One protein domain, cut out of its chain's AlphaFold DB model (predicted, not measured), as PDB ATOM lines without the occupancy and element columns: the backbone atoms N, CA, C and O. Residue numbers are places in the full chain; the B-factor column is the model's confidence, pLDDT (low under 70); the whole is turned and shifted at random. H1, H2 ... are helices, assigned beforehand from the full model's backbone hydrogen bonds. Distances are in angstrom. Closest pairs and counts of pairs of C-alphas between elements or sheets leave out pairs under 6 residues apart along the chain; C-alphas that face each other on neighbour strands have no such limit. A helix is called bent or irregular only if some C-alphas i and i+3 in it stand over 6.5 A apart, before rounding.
ATOM      1  N   VAL A  12     -16.700   6.835  -0.516       95.44
ATOM      2  CA  VAL A  12     -16.398   6.481   0.883       95.44
ATOM      3  C   VAL A  12     -15.075   5.723   0.980       95.44
ATOM      4  O   VAL A  12     -14.271   6.004   1.871       95.44
ATOM      5  N   ALA A  13     -14.790   4.849   0.011       93.00
ATOM      6  CA  ALA A  13     -13.510   4.148  -0.085       93.00
ATOM      7  C   ALA A  13     -12.304   5.094  -0.270       93.00
ATOM      8  O   ALA A  13     -11.188   4.764   0.131       93.00
ATOM      9  N   CYS A  14     -12.514   6.291  -0.827       95.56
ATOM     10  CA  CYS A  14     -11.462   7.283  -1.053       95.56
ATOM     11  C   CYS A  14     -11.198   8.185   0.164       95.56
ATOM     12  O   CYS A  14     -10.138   8.811   0.231       95.56
ATOM     13  N   ARG A  15     -12.118   8.254   1.142       96.00
ATOM     14  CA  ARG A  15     -12.057   9.235   2.243       96.00
ATOM     15  C   ARG A  15     -10.754   9.166   3.036       96.00
ATOM     16  O   ARG A  15     -10.144  10.198   3.303       96.00
ATOM     17  N   HIS A  16     -10.335   7.955   3.405       95.56
ATOM     18  CA  HIS A  16      -9.105   7.740   4.171       95.56
ATOM     19  C   HIS A  16      -7.887   8.283   3.421       95.56
ATOM     20  O   HIS A  16      -7.146   9.105   3.949       95.56
ATOM     21  N   ARG A  17      -7.743   7.905   2.147       96.19
ATOM     22  CA  ARG A  17      -6.619   8.336   1.307       96.19
ATOM     23  C   ARG A  17      -6.581   9.847   1.122       96.19
ATOM     24  O   ARG A  17      -5.506  10.432   1.219       96.19
ATOM     25  N   LEU A  18      -7.738  10.473   0.900       97.75
ATOM     26  CA  LEU A  18      -7.842  11.924   0.765       97.75
ATOM     27  C   LEU A  18      -7.337  12.637   2.027       97.75
ATOM     28  O   LEU A  18      -6.499  13.530   1.932       97.75
ATOM     29  N   LEU A  19      -7.820  12.223   3.202       97.62
ATOM     30  CA  LEU A  19      -7.440  12.834   4.477       97.62
ATOM     31  C   LEU A  19      -5.968  12.592   4.821       97.62
ATOM     32  O   LEU A  19      -5.294  13.518   5.265       97.62
ATOM     33  N   THR A  20      -5.441  11.391   4.570       97.50
ATOM     34  CA  THR A  20      -4.016  11.091   4.765       97.50
ATOM     35  C   THR A  20      -3.135  11.922   3.831       97.50
ATOM     36  O   THR A  20      -2.181  12.549   4.287       97.50
ATOM     37  N   ALA A  21      -3.470  11.996   2.537       97.94
ATOM     38  CA  ALA A  21      -2.715  12.807   1.583       97.94
ATOM     39  C   ALA A  21      -2.749  14.297   1.949       97.94
ATOM     40  O   ALA A  21      -1.750  15.001   1.807       97.94
ATOM     41  N   TYR A  22      -3.888  14.770   2.457       98.31
ATOM     42  CA  TYR A  22      -4.024  16.130   2.946       98.31
ATOM     43  C   TYR A  22      -3.189  16.395   4.204       98.31
ATOM     44  O   TYR A  22      -2.492  17.404   4.269       98.31
ATOM     45  N   ALA A  23      -3.187  15.476   5.171       97.94
ATOM     46  CA  ALA A  23      -2.358  15.590   6.369       97.94
ATOM     47  C   ALA A  23      -0.859  15.636   6.024       97.94
ATOM     48  O   ALA A  23      -0.130  16.471   6.560       97.94
ATOM     49  N   TRP A  24      -0.403  14.807   5.077       98.00
ATOM     50  CA  TRP A  24       0.965  14.898   4.563       98.00
ATOM     51  C   TRP A  24       1.243  16.253   3.919       98.00
ATOM     52  O   TRP A  24       2.302  16.826   4.160       98.00
ATOM     53  N   PHE A  25       0.309  16.779   3.121       97.69
ATOM     54  CA  PHE A  25       0.458  18.102   2.519       97.69
ATOM     55  C   PHE A  25       0.618  19.186   3.583       97.69
ATOM     56  O   PHE A  25       1.593  19.928   3.523       97.69
ATOM     57  N   VAL A  26      -0.266  19.231   4.583       97.44
ATOM     58  CA  VAL A  26      -0.175  20.180   5.705       97.44
ATOM     59  C   VAL A  26       1.188  20.090   6.394       97.44
ATOM     60  O   VAL A  26       1.828  21.114   6.612       97.44
ATOM     61  N   ALA A  27       1.668  18.877   6.679       97.31
ATOM     62  CA  ALA A  27       2.966  18.674   7.316       97.31
ATOM     63  C   ALA A  27       4.157  19.079   6.424       97.31
ATOM     64  O   ALA A  27       5.190  19.507   6.939       97.31
ATOM     65  N   ALA A  28       4.021  18.975   5.100       97.31
ATOM     66  CA  ALA A  28       5.074  19.292   4.139       97.31
ATOM     67  C   ALA A  28       5.168  20.790   3.791       97.31
ATOM     68  O   ALA A  28       6.237  21.233   3.361       97.31
ATOM     69  N   ARG A  29       4.100  21.581   3.991       95.31
ATOM     70  CA  ARG A  29       4.061  23.017   3.639       95.31
ATOM     71  C   ARG A  29       5.242  23.825   4.199       95.31
ATOM     72  O   ARG A  29       5.877  24.517   3.404       95.31
ATOM     73  N   PRO A  30       5.638  23.713   5.486       96.25
ATOM     74  CA  PRO A  30       6.780  24.477   5.993       96.25
ATOM     75  C   PRO A  30       8.099  24.132   5.296       96.25
ATOM     76  O   PRO A  30       8.978  24.982   5.167       96.25
ATOM     77  N   ILE A  31       8.250  22.892   4.817       94.44
ATOM     78  CA  ILE A  31       9.432  22.465   4.065       94.44
ATOM     79  C   ILE A  31       9.399  23.071   2.664       94.44
ATOM     80  O   ILE A  31      10.400  23.631   2.230       94.44
ATOM     81  N   GLU A  32       8.266  23.012   1.961       91.38
ATOM     82  CA  GLU A  32       8.125  23.629   0.635       91.38
ATOM     83  C   GLU A  32       8.374  25.145   0.684       91.38
ATOM     84  O   GLU A  32       9.154  25.649  -0.123       91.38
ATOM     85  N   GLY A  33       7.799  25.841   1.671       87.12
ATOM     86  CA  GLY A  33       7.900  27.298   1.824       87.12
ATOM     87  C   GLY A  33       9.280  27.821   2.242       87.12
ATOM     88  O   GLY A  33       9.594  28.981   1.981       87.12
ATOM     89  N   SER A  34      10.123  26.989   2.868       86.00
ATOM     90  CA  SER A  34      11.445  27.398   3.381       86.00
ATOM     91  C   SER A  34      12.641  26.803   2.629       86.00
ATOM     92  O   SER A  34      13.779  27.232   2.838       86.00
ATOM     93  N   SER A  35      12.418  25.811   1.766       83.38
ATOM     94  CA  SER A  35      13.491  25.100   1.066       83.38
ATOM     95  C   SER A  35      13.929  25.795  -0.225       83.38
ATOM     96  O   SER A  35      13.168  26.493  -0.892       83.38
ATOM     97  N   ASN A  36      15.188  25.568  -0.617       88.56
ATOM     98  CA  ASN A  36      15.668  25.963  -1.940       88.56
ATOM     99  C   ASN A  36      14.893  25.170  -3.016       88.56
ATOM    100  O   ASN A  36      14.882  23.938  -2.916       88.56
ATOM    101  N   PRO A  37      14.321  25.819  -4.054       89.12
ATOM    102  CA  PRO A  37      13.557  25.149  -5.110       89.12
ATOM    103  C   PRO A  37      14.268  23.995  -5.827       89.12
ATOM    104  O   PRO A  37      13.612  23.135  -6.404       89.12
ATOM    105  N   THR A  38      15.603  23.958  -5.804       88.62
ATOM    106  CA  THR A  38      16.403  22.882  -6.418       88.62
ATOM    107  C   THR A  38      16.775  21.759  -5.448       88.62
ATOM    108  O   THR A  38      17.456  20.805  -5.825       88.62
ATOM    109  N   SER A  39      16.381  21.868  -4.178       93.31
ATOM    110  CA  SER A  39      16.699  20.873  -3.157       93.31
ATOM    111  C   SER A  39      15.794  19.645  -3.253       93.31
ATOM    112  O   SER A  39      14.619  19.728  -3.612       93.31
ATOM    113  N   SER A  40      16.322  18.490  -2.848       93.38
ATOM    114  CA  SER A  40      15.539  17.254  -2.750       93.38
ATOM    115  C   SER A  40      14.350  17.386  -1.793       93.38
ATOM    116  O   SER A  40      13.295  16.821  -2.060       93.38
ATOM    117  N   ALA A  41      14.491  18.167  -0.716       94.31
ATOM    118  CA  ALA A  41      13.410  18.440   0.228       94.31
ATOM    119  C   ALA A  41      12.252  19.216  -0.423       94.31
ATOM    120  O   ALA A  41      11.092  18.863  -0.212       94.31
ATOM    121  N   HIS A  42      12.563  20.211  -1.262       94.25
ATOM    122  CA  HIS A  42      11.555  20.944  -2.027       94.25
ATOM    123  C   HIS A  42      10.804  20.020  -2.990       94.25
ATOM    124  O   HIS A  42       9.578  19.964  -2.975       94.25
ATOM    125  N   HIS A  43      11.533  19.225  -3.778       96.12
ATOM    126  CA  HIS A  43      10.919  18.277  -4.711       96.12
ATOM    127  C   HIS A  43      10.080  17.203  -4.008       96.12
ATOM    128  O   HIS A  43       9.016  16.836  -4.503       96.12
ATOM    129  N   ALA A  44      10.512  16.729  -2.837       97.06
ATOM    130  CA  ALA A  44       9.726  15.807  -2.025       97.06
ATOM    131  C   ALA A  44       8.418  16.457  -1.540       97.06
ATOM    132  O   ALA A  44       7.358  15.841  -1.644       97.06
ATOM    133  N   ALA A  45       8.454  17.710  -1.082       96.69
ATOM    134  CA  ALA A  45       7.247  18.431  -0.678       96.69
ATOM    135  C   ALA A  45       6.295  18.686  -1.867       96.69
ATOM    136  O   ALA A  45       5.088  18.451  -1.763       96.69
ATOM    137  N   GLN A  46       6.832  19.026  -3.045       96.31
ATOM    138  CA  GLN A  46       6.053  19.128  -4.285       96.31
ATOM    139  C   GLN A  46       5.406  17.795  -4.690       96.31
ATOM    140  O   GLN A  46       4.265  17.775  -5.171       96.31
ATOM    141  N   ALA A  47       6.101  16.670  -4.490       97.81
ATOM    142  CA  ALA A  47       5.542  15.342  -4.730       97.81
ATOM    143  C   ALA A  47       4.363  15.060  -3.785       97.81
ATOM    144  O   ALA A  47       3.341  14.527  -4.220       97.81
ATOM    145  N   VAL A  48       4.448  15.481  -2.518       97.94
ATOM    146  CA  VAL A  48       3.344  15.377  -1.547       97.94
ATOM    147  C   VAL A  48       2.137  16.218  -1.973       97.94
ATOM    148  O   VAL A  48       1.017  15.707  -2.006       97.94
ATOM    149  N   ASN A  49       2.347  17.474  -2.376       96.88
ATOM    150  CA  ASN A  49       1.277  18.327  -2.907       96.88
ATOM    151  C   ASN A  49       0.624  17.691  -4.152       96.88
ATOM    152  O   ASN A  49      -0.602  17.603  -4.269       96.88
ATOM    153  N   SER A  50       1.443  17.140  -5.050       97.50
ATOM    154  CA  SER A  50       0.978  16.395  -6.227       97.50
ATOM    155  C   SER A  50       0.147  15.161  -5.857       97.50
ATOM    156  O   SER A  50      -0.867  14.889  -6.503       97.50
ATOM    157  N   ALA A  51       0.524  14.434  -4.802       97.38
ATOM    158  CA  ALA A  51      -0.237  13.291  -4.301       97.38
ATOM    159  C   ALA A  51      -1.614  13.712  -3.754       97.38
ATOM    160  O   ALA A  51      -2.620  13.110  -4.129       97.38
ATOM    161  N   LYS A  52      -1.691  14.796  -2.966       97.69
ATOM    162  CA  LYS A  52      -2.967  15.383  -2.503       97.69
ATOM    163  C   LYS A  52      -3.882  15.746  -3.671       97.69
ATOM    164  O   LYS A  52      -5.050  15.362  -3.681       97.69
ATOM    165  N   ARG A  53      -3.348  16.419  -4.697       97.75
ATOM    166  CA  ARG A  53      -4.110  16.763  -5.913       97.75
ATOM    167  C   ARG A  53      -4.596  15.525  -6.667       97.75
ATOM    168  O   ARG A  53      -5.704  15.532  -7.191       97.75
ATOM    169  N   ARG A  54      -3.800  14.452  -6.704       97.81
ATOM    170  CA  ARG A  54      -4.189  13.192  -7.353       97.81
ATOM    171  C   ARG A  54      -5.361  12.513  -6.648       97.81
ATOM    172  O   ARG A  54      -6.244  12.009  -7.334       97.81
ATOM    173  N   GLU A  55      -5.393  12.499  -5.317       98.06
ATOM    174  CA  GLU A  55      -6.516  11.903  -4.578       98.06
ATOM    175  C   GLU A  55      -7.801  12.742  -4.709       98.06
ATOM    176  O   GLU A  55      -8.880  12.176  -4.864       98.06
ATOM    177  N   VAL A  56      -7.696  14.076  -4.771       98.31
ATOM    178  CA  VAL A  56      -8.824  14.952  -5.151       98.31
ATOM    179  C   VAL A  56      -9.330  14.612  -6.558       98.31
ATOM    180  O   VAL A  56     -10.512  14.333  -6.745       98.31
ATOM    181  N   ALA A  57      -8.432  14.566  -7.549       98.12
ATOM    182  CA  ALA A  57      -8.791  14.259  -8.933       98.12
ATOM    183  C   ALA A  57      -9.411  12.860  -9.085       98.12
ATOM    184  O   ALA A  57     -10.319  12.672  -9.892       98.12
ATOM    185  N   ARG A  58      -8.957  11.880  -8.291       97.56
ATOM    186  CA  ARG A  58      -9.543  10.533  -8.240       97.56
ATOM    187  C   ARG A  58     -11.014  10.584  -7.835       97.56
ATOM    188  O   ARG A  58     -11.809   9.884  -8.449       97.56
ATOM    189  N   ILE A  59     -11.368  11.395  -6.838       98.31
ATOM    190  CA  ILE A  59     -12.754  11.541  -6.371       98.31
ATOM    191  C   ILE A  59     -13.611  12.234  -7.429       98.31
ATOM    192  O   ILE A  59     -14.708  11.771  -7.711       98.31
ATOM    193  N   PHE A  60     -13.101  13.284  -8.074       97.75
ATOM    194  CA  PHE A  60     -13.832  13.966  -9.152       97.75
ATOM    195  C   PHE A  60     -14.022  13.122 -10.416       97.75
ATOM    196  O   PHE A  60     -14.901  13.419 -11.217       97.75
ATOM    197  N   ALA A  61     -13.213  12.079 -10.609       98.06
ATOM    198  CA  ALA A  61     -13.364  11.142 -11.719       98.06
ATOM    199  C   ALA A  61     -14.422  10.047 -11.462       98.06
ATOM    200  O   ALA A  61     -14.711   9.264 -12.369       98.06
ATOM    201  N   LEU A  62     -14.970   9.952 -10.246       97.06
ATOM    202  CA  LEU A  62     -16.047   9.016  -9.927       97.06
ATOM    203  C   LEU A  62     -17.388   9.495 -10.516       97.06
ATOM    204  O   LEU A  62     -17.556  10.685 -10.793       97.06
ATOM    205  N   PRO A  63     -18.368   8.589 -10.703       96.62
ATOM    206  CA  PRO A  63     -19.750   8.988 -10.964       96.62
ATOM    207  C   PRO A  63     -20.273   9.921  -9.867       96.62
ATOM    208  O   PRO A  63     -19.784   9.875  -8.743       96.62
ATOM    209  N   ALA A  64     -21.290  10.728 -10.173       94.94
ATOM    210  CA  ALA A  64     -21.886  11.624  -9.185       94.94
ATOM    211  C   ALA A  64     -22.309  10.859  -7.907       94.94
ATOM    212  O   ALA A  64     -22.844   9.753  -8.015       94.94
ATOM    213  N   PRO A  65     -22.085  11.419  -6.705       95.12
ATOM    214  CA  PRO A  65     -22.435  10.749  -5.461       95.12
ATOM    215  C   PRO A  65     -23.951  10.582  -5.333       95.12
ATOM    216  O   PRO A  65     -24.703  11.554  -5.363       95.12
ATOM    217  N   GLU A  66     -24.395   9.340  -5.143       94.50
ATOM    218  CA  GLU A  66     -25.814   8.997  -4.967       94.50
ATOM    219  C   GLU A  66     -26.215   8.881  -3.489       94.50
ATOM    220  O   GLU A  66     -27.397   8.774  -3.162       94.50
ATOM    221  N   THR A  67     -25.237   8.909  -2.576       95.62
ATOM    222  CA  THR A  67     -25.459   8.806  -1.129       95.62
ATOM    223  C   THR A  67     -24.975  10.052  -0.392       95.62
ATOM    224  O   THR A  67     -24.112  10.789  -0.869       95.62
ATOM    225  N   LEU A  68     -25.505  10.276   0.815       96.25
ATOM    226  CA  LEU A  68     -25.087  11.391   1.669       96.25
ATOM    227  C   LEU A  68     -23.623  11.252   2.121       96.25
ATOM    228  O   LEU A  68     -22.911  12.251   2.199       96.25
ATOM    229  N   ASP A  69     -23.152  10.024   2.358       96.25
ATOM    230  CA  ASP A  69     -21.753   9.761   2.711       96.25
ATOM    231  C   ASP A  69     -20.810   9.963   1.515       96.25
ATOM    232  O   ASP A  69     -19.705  10.482   1.683       96.25
ATOM    233  N   GLY A  70     -21.245   9.628   0.299       97.38
ATOM    234  CA  GLY A  70     -20.481   9.941  -0.906       97.38
ATOM    235  C   GLY A  70     -20.424  11.438  -1.181       97.38
ATOM    236  O   GLY A  70     -19.351  11.978  -1.452       97.38
ATOM    237  N   LEU A  71     -21.554  12.129  -1.012       97.81
ATOM    238  CA  LEU A  71     -21.647  13.578  -1.165       97.81
ATOM    239  C   LEU A  71     -20.764  14.304  -0.141       97.81
ATOM    240  O   LEU A  71     -20.099  15.277  -0.484       97.81
ATOM    241  N   ARG A  72     -20.685  13.791   1.091       97.75
ATOM    242  CA  ARG A  72     -19.752  14.253   2.129       97.75
ATOM    243  C   ARG A  72     -18.302  14.208   1.649       97.75
ATOM    244  O   ARG A  72     -17.582  15.196   1.777       97.75
ATOM    245  N   VAL A  73     -17.861  13.075   1.100       98.12
ATOM    246  CA  VAL A  73     -16.475  12.920   0.628       98.12
ATOM    247  C   VAL A  73     -16.205  13.778  -0.605       98.12
ATOM    248  O   VAL A  73     -15.131  14.369  -0.713       98.12
ATOM    249  N   PHE A  74     -17.182  13.900  -1.503       98.25
ATOM    250  CA  PHE A  74     -17.099  14.804  -2.643       98.25
ATOM    251  C   PHE A  74     -16.953  16.267  -2.195       98.25
ATOM    252  O   PHE A  74     -16.048  16.957  -2.655       98.25
ATOM    253  N   GLY A  75     -17.782  16.723  -1.250       97.81
ATOM    254  CA  GLY A  75     -17.699  18.074  -0.689       97.81
ATOM    255  C   GLY A  75     -16.366  18.349   0.002       97.81
ATOM    256  O   GLY A  75     -15.802  19.429  -0.158       97.81
ATOM    257  N   LEU A  76     -15.813  17.352   0.700       98.19
ATOM    258  CA  LEU A  76     -14.468  17.433   1.264       98.19
ATOM    259  C   LEU A  76     -13.402  17.579   0.166       98.19
ATOM    260  O   LEU A  76     -12.552  18.457   0.264       98.19
ATOM    261  N   ALA A  77     -13.450  16.771  -0.897       98.25
ATOM    262  CA  ALA A  77     -12.519  16.895  -2.022       98.25
ATOM    263  C   ALA A  77     -12.622  18.265  -2.712       98.25
ATOM    264  O   ALA A  77     -11.593  18.860  -3.035       98.25
ATOM    265  N   LEU A  78     -13.845  18.784  -2.867       97.06
ATOM    266  CA  LEU A  78     -14.110  20.117  -3.405       97.06
ATOM    267  C   LEU A  78     -13.486  21.206  -2.538       97.06
ATOM    268  O   LEU A  78     -12.662  21.970  -3.038       97.06
ATOM    269  N   ALA A  79     -13.760  21.208  -1.234       96.50
ATOM    270  CA  ALA A  79     -13.160  22.170  -0.318       96.50
ATOM    271  C   ALA A  79     -11.625  22.123  -0.343       96.50
ATOM    272  O   ALA A  79     -10.972  23.158  -0.415       96.50
ATOM    273  N   LEU A  80     -11.033  20.924  -0.357       97.19
ATOM    274  CA  LEU A  80      -9.581  20.768  -0.427       97.19
ATOM    275  C   LEU A  80      -8.984  21.217  -1.768       97.19
ATOM    276  O   LEU A  80      -7.809  21.585  -1.808       97.19
ATOM    277  N   SER A  81      -9.737  21.165  -2.865       95.88
ATOM    278  CA  SER A  81      -9.290  21.680  -4.167       95.88
ATOM    279  C   SER A  81      -9.278  23.210  -4.233       95.88
ATOM    280  O   SER A  81      -8.412  23.764  -4.903       95.88
ATOM    281  N   LEU A  82     -10.184  23.849  -3.487       93.81
ATOM    282  CA  LEU A  82     -10.412  25.298  -3.431       93.81
ATOM    283  C   LEU A  82      -9.695  25.978  -2.253       93.81
ATOM    284  O   LEU A  82      -9.863  27.164  -1.993       93.81
ATOM    285  N   GLU A  83      -8.912  25.228  -1.483       94.12
ATOM    286  CA  GLU A  83      -8.167  25.792  -0.363       94.12
ATOM    287  C   GLU A  83      -7.218  26.900  -0.839       94.12
ATOM    288  O   GLU A  83      -6.364  26.670  -1.700       94.12
ATOM    289  N   GLY A  84      -7.363  28.087  -0.255       85.50
ATOM    290  CA  GLY A  84      -6.581  29.268  -0.605       85.50
ATOM    291  C   GLY A  84      -6.870  29.868  -1.985       85.50
ATOM    292  O   GLY A  84      -6.131  30.749  -2.433       85.50
ATOM    293  N   THR A  85      -7.926  29.430  -2.680       78.31
ATOM    294  CA  THR A  85      -8.380  30.093  -3.908       78.31
ATOM    295  C   THR A  85      -9.256  31.289  -3.543       78.31
ATOM    296  O   THR A  85     -10.472  31.168  -3.459       78.31
ATOM    297  N   SER A  86      -8.635  32.451  -3.327       61.47
ATOM    298  CA  SER A  86      -9.355  33.703  -3.057       61.47
ATOM    299  C   SER A  86     -10.287  34.055  -4.217       61.47
ATOM    300  O   SER A  86      -9.807  34.499  -5.260       61.47
ATOM    301  N   VAL A  87     -11.601  33.942  -4.020       57.03
ATOM    302  CA  VAL A  87     -12.605  34.508  -4.933       57.03
ATOM    303  C   VAL A  87     -13.936  34.746  -4.212       57.03
ATOM    304  O   VAL A  87     -14.731  33.832  -3.995       57.03
ATOM    305  N   GLU A  88     -14.214  36.014  -3.896       52.53
ATOM    306  CA  GLU A  88     -15.579  36.473  -3.627       52.53
ATOM    307  C   GLU A  88     -16.485  36.104  -4.817       52.53
ATOM    308  O   GLU A  88     -16.206  36.463  -5.962       52.53
ATOM    309  N   GLY A  89     -17.593  35.408  -4.549       58.69
ATOM    310  CA  GLY A  89     -18.602  35.084  -5.563       58.69
ATOM    311  C   GLY A  89     -18.359  33.800  -6.360       58.69
ATOM    312  O   GLY A  89     -19.076  33.566  -7.336       58.69
ATOM    313  N   ASP A  90     -17.408  32.952  -5.957       78.25
ATOM    314  CA  ASP A  90     -17.229  31.649  -6.596       78.25
ATOM    315  C   ASP A  90     -18.339  30.668  -6.188       78.25
ATOM    316  O   ASP A  90     -18.554  30.347  -5.013       78.25
ATOM    317  N   THR A  91     -19.062  30.188  -7.197       85.31
ATOM    318  CA  THR A  91     -20.145  29.217  -7.027       85.31
ATOM    319  C   THR A  91     -19.613  27.896  -6.471       85.31
ATOM    320  O   THR A  91     -20.333  27.219  -5.733       85.31
ATOM    321  N   ASP A  92     -18.349  27.562  -6.737       89.31
ATOM    322  CA  ASP A  92     -17.746  26.305  -6.304       89.31
ATOM    323  C   ASP A  92     -17.444  26.305  -4.794       89.31
ATOM    324  O   ASP A  92     -17.703  25.307  -4.113       89.31
ATOM    325  N   VAL A  93     -17.001  27.437  -4.228       90.62
ATOM    326  CA  VAL A  93     -16.813  27.595  -2.769       90.62
ATOM    327  C   VAL A  93     -18.159  27.534  -2.051       90.62
ATOM    328  O   VAL A  93     -18.315  26.802  -1.070       90.62
ATOM    329  N   ALA A  94     -19.169  28.242  -2.567       91.50
ATOM    330  CA  ALA A  94     -20.519  28.191  -2.013       91.50
ATOM    331  C   ALA A  94     -21.094  26.763  -2.049       91.50
ATOM    332  O   ALA A  94     -21.695  26.314  -1.069       91.50
ATOM    333  N   ALA A  95     -20.867  26.026  -3.142       93.56
ATOM    334  CA  ALA A  95     -21.261  24.628  -3.265       93.56
ATOM    335  C   ALA A  95     -20.531  23.734  -2.250       93.56
ATOM    336  O   ALA A  95     -21.181  22.938  -1.569       93.56
ATOM    337  N   ALA A  96     -19.213  23.895  -2.082       94.44
ATOM    338  CA  ALA A  96     -18.439  23.159  -1.082       94.44
ATOM    339  C   ALA A  96     -18.980  23.400   0.334       94.44
ATOM    340  O   ALA A  96     -19.297  22.449   1.052       94.44
ATOM    341  N   CYS A  97     -19.170  24.665   0.716       93.12
ATOM    342  CA  CYS A  97     -19.715  25.055   2.015       93.12
ATOM    343  C   CYS A  97     -21.131  24.510   2.246       93.12
ATOM    344  O   CYS A  97     -21.426  24.001   3.333       93.12
ATOM    345  N   ALA A  98     -22.000  24.574   1.233       95.94
ATOM    346  CA  ALA A  98     -23.359  24.044   1.308       95.94
ATOM    347  C   ALA A  98     -23.360  22.523   1.509       95.94
ATOM    348  O   ALA A  98     -24.071  22.022   2.381       95.94
ATOM    349  N   ILE A  99     -22.529  21.793   0.760       97.69
ATOM    350  CA  ILE A  99     -22.402  20.338   0.882       97.69
ATOM    351  C   ILE A  99     -21.859  19.951   2.261       97.69
ATOM    352  O   ILE A  99     -22.447  19.099   2.932       97.69
ATOM    353  N   LEU A 100     -20.763  20.569   2.714       97.00
ATOM    354  CA  LEU A 100     -20.171  20.275   4.024       97.00
ATOM    355  C   LEU A 100     -21.164  20.559   5.158       97.00
ATOM    356  O   LEU A 100     -21.338  19.727   6.048       97.00
ATOM    357  N   SER A 101     -21.891  21.676   5.081       97.12
ATOM    358  CA  SER A 101     -22.923  22.032   6.062       97.12
ATOM    359  C   SER A 101     -24.084  21.035   6.065       97.12
ATOM    360  O   SER A 101     -24.483  20.556   7.127       97.12
ATOM    361  N   ALA A 102     -24.606  20.677   4.886       97.56
ATOM    362  CA  ALA A 102     -25.715  19.733   4.745       97.56
ATOM    363  C   ALA A 102     -25.347  18.315   5.206       97.56
ATOM    364  O   ALA A 102     -26.189  17.590   5.733       97.56
ATOM    365  N   THR A 103     -24.085  17.923   5.030       97.44
ATOM    366  CA  THR A 103     -23.568  16.603   5.419       97.44
ATOM    367  C   THR A 103     -22.947  16.575   6.818       97.44
ATOM    368  O   THR A 103     -22.529  15.507   7.278       97.44
ATOM    369  N   GLN A 104     -22.901  17.723   7.504       96.62
ATOM    370  CA  GLN A 104     -22.220  17.935   8.788       96.62
ATOM    371  C   GLN A 104     -20.744  17.499   8.789       96.62
ATOM    372  O   GLN A 104     -20.203  17.109   9.828       96.62
ATOM    373  N   GLU A 105     -20.088  17.545   7.629       96.56
ATOM    374  CA  GLU A 105     -18.679  17.194   7.515       96.56
ATOM    375  C   GLU A 105     -17.802  18.350   7.975       96.56
ATOM    376  O   GLU A 105     -18.034  19.515   7.651       96.56
ATOM    377  N   LYS A 106     -16.772  18.012   8.746       95.31
ATOM    378  CA  LYS A 106     -15.802  18.987   9.236       95.31
ATOM    379  C   LYS A 106     -14.625  19.081   8.281       95.31
ATOM    380  O   LYS A 106     -14.144  18.067   7.776       95.31
ATOM    381  N   LEU A 107     -14.118  20.298   8.115       96.62
ATOM    382  CA  LEU A 107     -12.838  20.520   7.458       96.62
ATOM    383  C   LEU A 107     -11.705  19.878   8.280       96.62
ATOM    384  O   LEU A 107     -11.768  19.865   9.516       96.62
ATOM    385  N   PRO A 108     -10.685  19.315   7.615       96.38
ATOM    386  CA  PRO A 108      -9.581  18.661   8.295       96.38
ATOM    387  C   PRO A 108      -8.670  19.678   9.003       96.38
ATOM    388  O   PRO A 108      -8.615  20.847   8.614       96.38
ATOM    389  N   PRO A 109      -7.916  19.245  10.029       95.38
ATOM    390  CA  PRO A 109      -6.907  20.085  10.665       95.38
ATOM    391  C   PRO A 109      -5.900  20.640   9.651       95.38
ATOM    392  O   PRO A 109      -5.467  19.922   8.750       95.38
ATOM    393  N   GLY A 110      -5.504  21.903   9.821       94.00
ATOM    394  CA  GLY A 110      -4.559  22.580   8.924       94.00
ATOM    395  C   GLY A 110      -5.187  23.236   7.690       94.00
ATOM    396  O   GLY A 110      -4.456  23.837   6.901       94.00
ATOM    397  N   PHE A 111      -6.516  23.167   7.545       96.12
ATOM    398  CA  PHE A 111      -7.245  23.923   6.530       96.12
ATOM    399  C   PHE A 111      -7.176  25.424   6.799       96.12
ATOM    400  O   PHE A 111      -7.600  25.896   7.856       96.12
ATOM    401  N   ILE A 112      -6.621  26.167   5.840       94.25
ATOM    402  CA  ILE A 112      -6.328  27.600   6.005       94.25
ATOM    403  C   ILE A 112      -7.486  28.517   5.621       94.25
ATOM    404  O   ILE A 112      -7.433  29.693   5.956       94.25
ATOM    405  N   GLY A 113      -8.538  27.986   4.998       93.00
ATOM    406  CA  GLY A 113      -9.666  28.780   4.513       93.00
ATOM    407  C   GLY A 113      -9.750  28.831   2.993       93.00
ATOM    408  O   GLY A 113      -8.962  28.195   2.281       93.00
ATOM    409  N   PHE A 114     -10.732  29.585   2.510       90.94
ATOM    410  CA  PHE A 114     -10.953  29.819   1.081       90.94
ATOM    411  C   PHE A 114     -10.332  31.134   0.604       90.94
ATOM    412  O   PHE A 114     -10.212  31.335  -0.598       90.94
ATOM    413  N   GLY A 115      -9.863  31.996   1.509       86.75
ATOM    414  CA  GLY A 115      -9.148  33.221   1.141       86.75
ATOM    415  C   GLY A 115      -9.958  34.501   1.294       86.75
ATOM    416  O   GLY A 115      -9.414  35.580   1.088       86.75
ATOM    417  N   ASP A 116     -11.237  34.397   1.651       83.44
ATOM    418  CA  ASP A 116     -12.136  35.525   1.907       83.44
ATOM    419  C   ASP A 116     -12.191  35.911   3.394       83.44
ATOM    420  O   ASP A 116     -12.714  36.967   3.761       83.44
ATOM    421  N   GLU A 117     -11.642  35.071   4.271       86.81
ATOM    422  CA  GLU A 117     -11.699  35.294   5.707       86.81
ATOM    423  C   GLU A 117     -10.685  36.359   6.180       86.81
ATOM    424  O   GLU A 117      -9.533  36.346   5.747       86.81
ATOM    425  N   PRO A 118     -11.045  37.248   7.133       87.12
ATOM    426  CA  PRO A 118     -10.172  38.347   7.568       87.12
ATOM    427  C   PRO A 118      -8.803  37.935   8.129       87.12
ATOM    428  O   PRO A 118      -7.880  38.744   8.139       87.12
ATOM    429  N   ASP A 119      -8.683  36.711   8.643       90.19
ATOM    430  CA  ASP A 119      -7.463  36.148   9.228       90.19
ATOM    431  C   ASP A 119      -6.725  35.190   8.274       90.19
ATOM    432  O   ASP A 119      -5.760  34.537   8.682       90.19
ATOM    433  N   TYR A 120      -7.175  35.079   7.019       91.06
ATOM    434  CA  TYR A 120      -6.627  34.138   6.046       91.06
ATOM    435  C   TYR A 120      -5.124  34.335   5.830       91.06
ATOM    436  O   TYR A 120      -4.372  33.371   5.937       91.06
ATOM    437  N   ASP A 121      -4.667  35.569   5.600       91.12
ATOM    438  CA  ASP A 121      -3.250  35.856   5.332       91.12
ATOM    439  C   ASP A 121      -2.332  35.415   6.482       91.12
ATOM    440  O   ASP A 121      -1.201  34.968   6.260       91.12
ATOM    441  N   ASP A 122      -2.811  35.527   7.723       93.56
ATOM    442  CA  ASP A 122      -2.074  35.080   8.902       93.56
ATOM    443  C   ASP A 122      -2.068  33.546   9.000       93.56
ATOM    444  O   ASP A 122      -1.020  32.960   9.294       93.56
ATOM    445  N   ARG A 123      -3.195  32.882   8.702       93.88
ATOM    446  CA  ARG A 123      -3.297  31.411   8.654       93.88
ATOM    447  C   ARG A 123      -2.450  30.803   7.537       93.88
ATOM    448  O   ARG A 123      -1.735  29.833   7.792       93.88
ATOM    449  N   ASP A 124      -2.494  31.372   6.337       93.44
ATOM    450  CA  ASP A 124      -1.681  30.946   5.198       93.44
ATOM    451  C   ASP A 124      -0.195  31.095   5.533       93.44
ATOM    452  O   ASP A 124       0.544  30.111   5.537       93.44
ATOM    453  N   ARG A 125       0.245  32.282   5.974       91.50
ATOM    454  CA  ARG A 125       1.642  32.503   6.383       91.50
ATOM    455  C   ARG A 125       2.093  31.533   7.477       91.50
ATOM    456  O   ARG A 125       3.216  31.022   7.423       91.50
ATOM    457  N   ALA A 126       1.243  31.268   8.470       92.25
ATOM    458  CA  ALA A 126       1.546  30.308   9.525       92.25
ATOM    459  C   ALA A 126       1.697  28.876   8.981       92.25
ATOM    460  O   ALA A 126       2.566  28.144   9.446       92.25
ATOM    461  N   ALA A 127       0.918  28.482   7.969       93.12
ATOM    462  CA  ALA A 127       0.990  27.149   7.373       93.12
ATOM    463  C   ALA A 127       2.296  26.885   6.601       93.12
ATOM    464  O   ALA A 127       2.723  25.735   6.503       93.12
ATOM    465  N   TRP A 128       2.943  27.928   6.073       94.06
ATOM    466  CA  TRP A 128       4.194  27.821   5.306       94.06
ATOM    467  C   TRP A 128       5.461  28.051   6.136       94.06
ATOM    468  O   TRP A 128       6.567  28.008   5.596       94.06
ATOM    469  N   THR A 129       5.333  28.298   7.441       88.75
ATOM    470  CA  THR A 129       6.467  28.602   8.323       88.75
ATOM    471  C   THR A 129       6.568  27.614   9.486       88.75
ATOM    472  O   THR A 129       5.604  26.961   9.870       88.75
ATOM    473  N   GLY A 130       7.772  27.470  10.049       87.12
ATOM    474  CA  GLY A 130       8.029  26.579  11.183       87.12
ATOM    475  C   GLY A 130       8.611  25.221  10.791       87.12
ATOM    476  O   GLY A 130       9.357  25.102   9.821       87.12
ATOM    477  N   SER A 131       8.336  24.201  11.607       89.38
ATOM    478  CA  SER A 131       8.839  22.837  11.398       89.38
ATOM    479  C   SER A 131       7.818  22.006  10.631       89.38
ATOM    480  O   SER A 131       6.660  21.938  11.032       89.38
ATOM    481  N   GLY A 132       8.262  21.357   9.559       93.50
ATOM    482  CA  GLY A 132       7.457  20.416   8.786       93.50
ATOM    483  C   GLY A 132       8.036  19.005   8.814       93.50
ATOM    484  O   GLY A 132       9.126  18.766   9.339       93.50
ATOM    485  N   SER A 133       7.317  18.068   8.210       95.94
ATOM    486  CA  SER A 133       7.781  16.703   7.987       95.94
ATOM    487  C   SER A 133       7.380  16.212   6.598       95.94
ATOM    488  O   SER A 133       6.481  16.743   5.951       95.94
TER     489      SER A 133
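AT A GLANCE: This is residues 12 to 133 of the 156 residues of an uncharacterized protein of Methylobacterium platani (UniProt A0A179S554). Two long helices, H1 and H2, lie side by side as a hairpin, and H3 packs on both near one end, making an up-and-down bundle of three, each helix running against the one before. H4 packs on H3, and a long link leads from it to short H5, crosswise to H1 near residues 26 to 30. The printed part, 122 residues with five named helices in the order H1 to H5 and no named strand, is all helix. It is compact, with a radius of gyration of the C-alphas of 14.8 A and spans of 44 by 33 by 19 A.

HOW THE PARTS SIT: H1, residues 12 to 34, touches H2, residues 40 to 60, at a shallow tilt of 28 degrees, opposite ways; their closest C-alphas, of Ala 21 and Lys 52, are 4.8 A apart. With residues 12 to 22 alone, H1 touches H3, residues 68 to 81, closest at the C-alphas of Val 12 and Gly 70, 5.6 A. H3 touches H4, residues 91 to 103, at a steep tilt of 38 degrees, opposite ways; the closest C-alphas are those of Gly 75 and Ala 96, 5.2 A. H5, residues 120 to 127, only just touches H1, with 3 pairs of C-alphas within 8 A, about perpendicular at 84 degrees; the closest are those of Arg 29 and Ala 127, 6.4 A. H4 and H5 are apart. In H2, H3, H4 and H5 every O i to N i+4 pair is within hydrogen-bond range; in H1 15 of 19 are.

IN THESE COORDINATES: H1 begins at C-alpha 12 (-16.398, 6.481, 0.883) and is 34.9 A long; it is irregular, with C-alphas 13 and 16 7.1 A apart, and has a kink of 37 degrees near residue 28. H2 is 30.2 A long, H3 19.7 A, H4 18.0 A and H5 10.4 A. H5 ends at C-alpha 127 (0.990, 27.149, 7.373).

THE WHOLE: The C-alphas farthest apart, of Asn 36 and Glu 66, are 44.9 A apart. The printed part has no cut. The link H4 to H5, residues 104 to 119, is long. Residues 86 to 89 have pLDDT under 70.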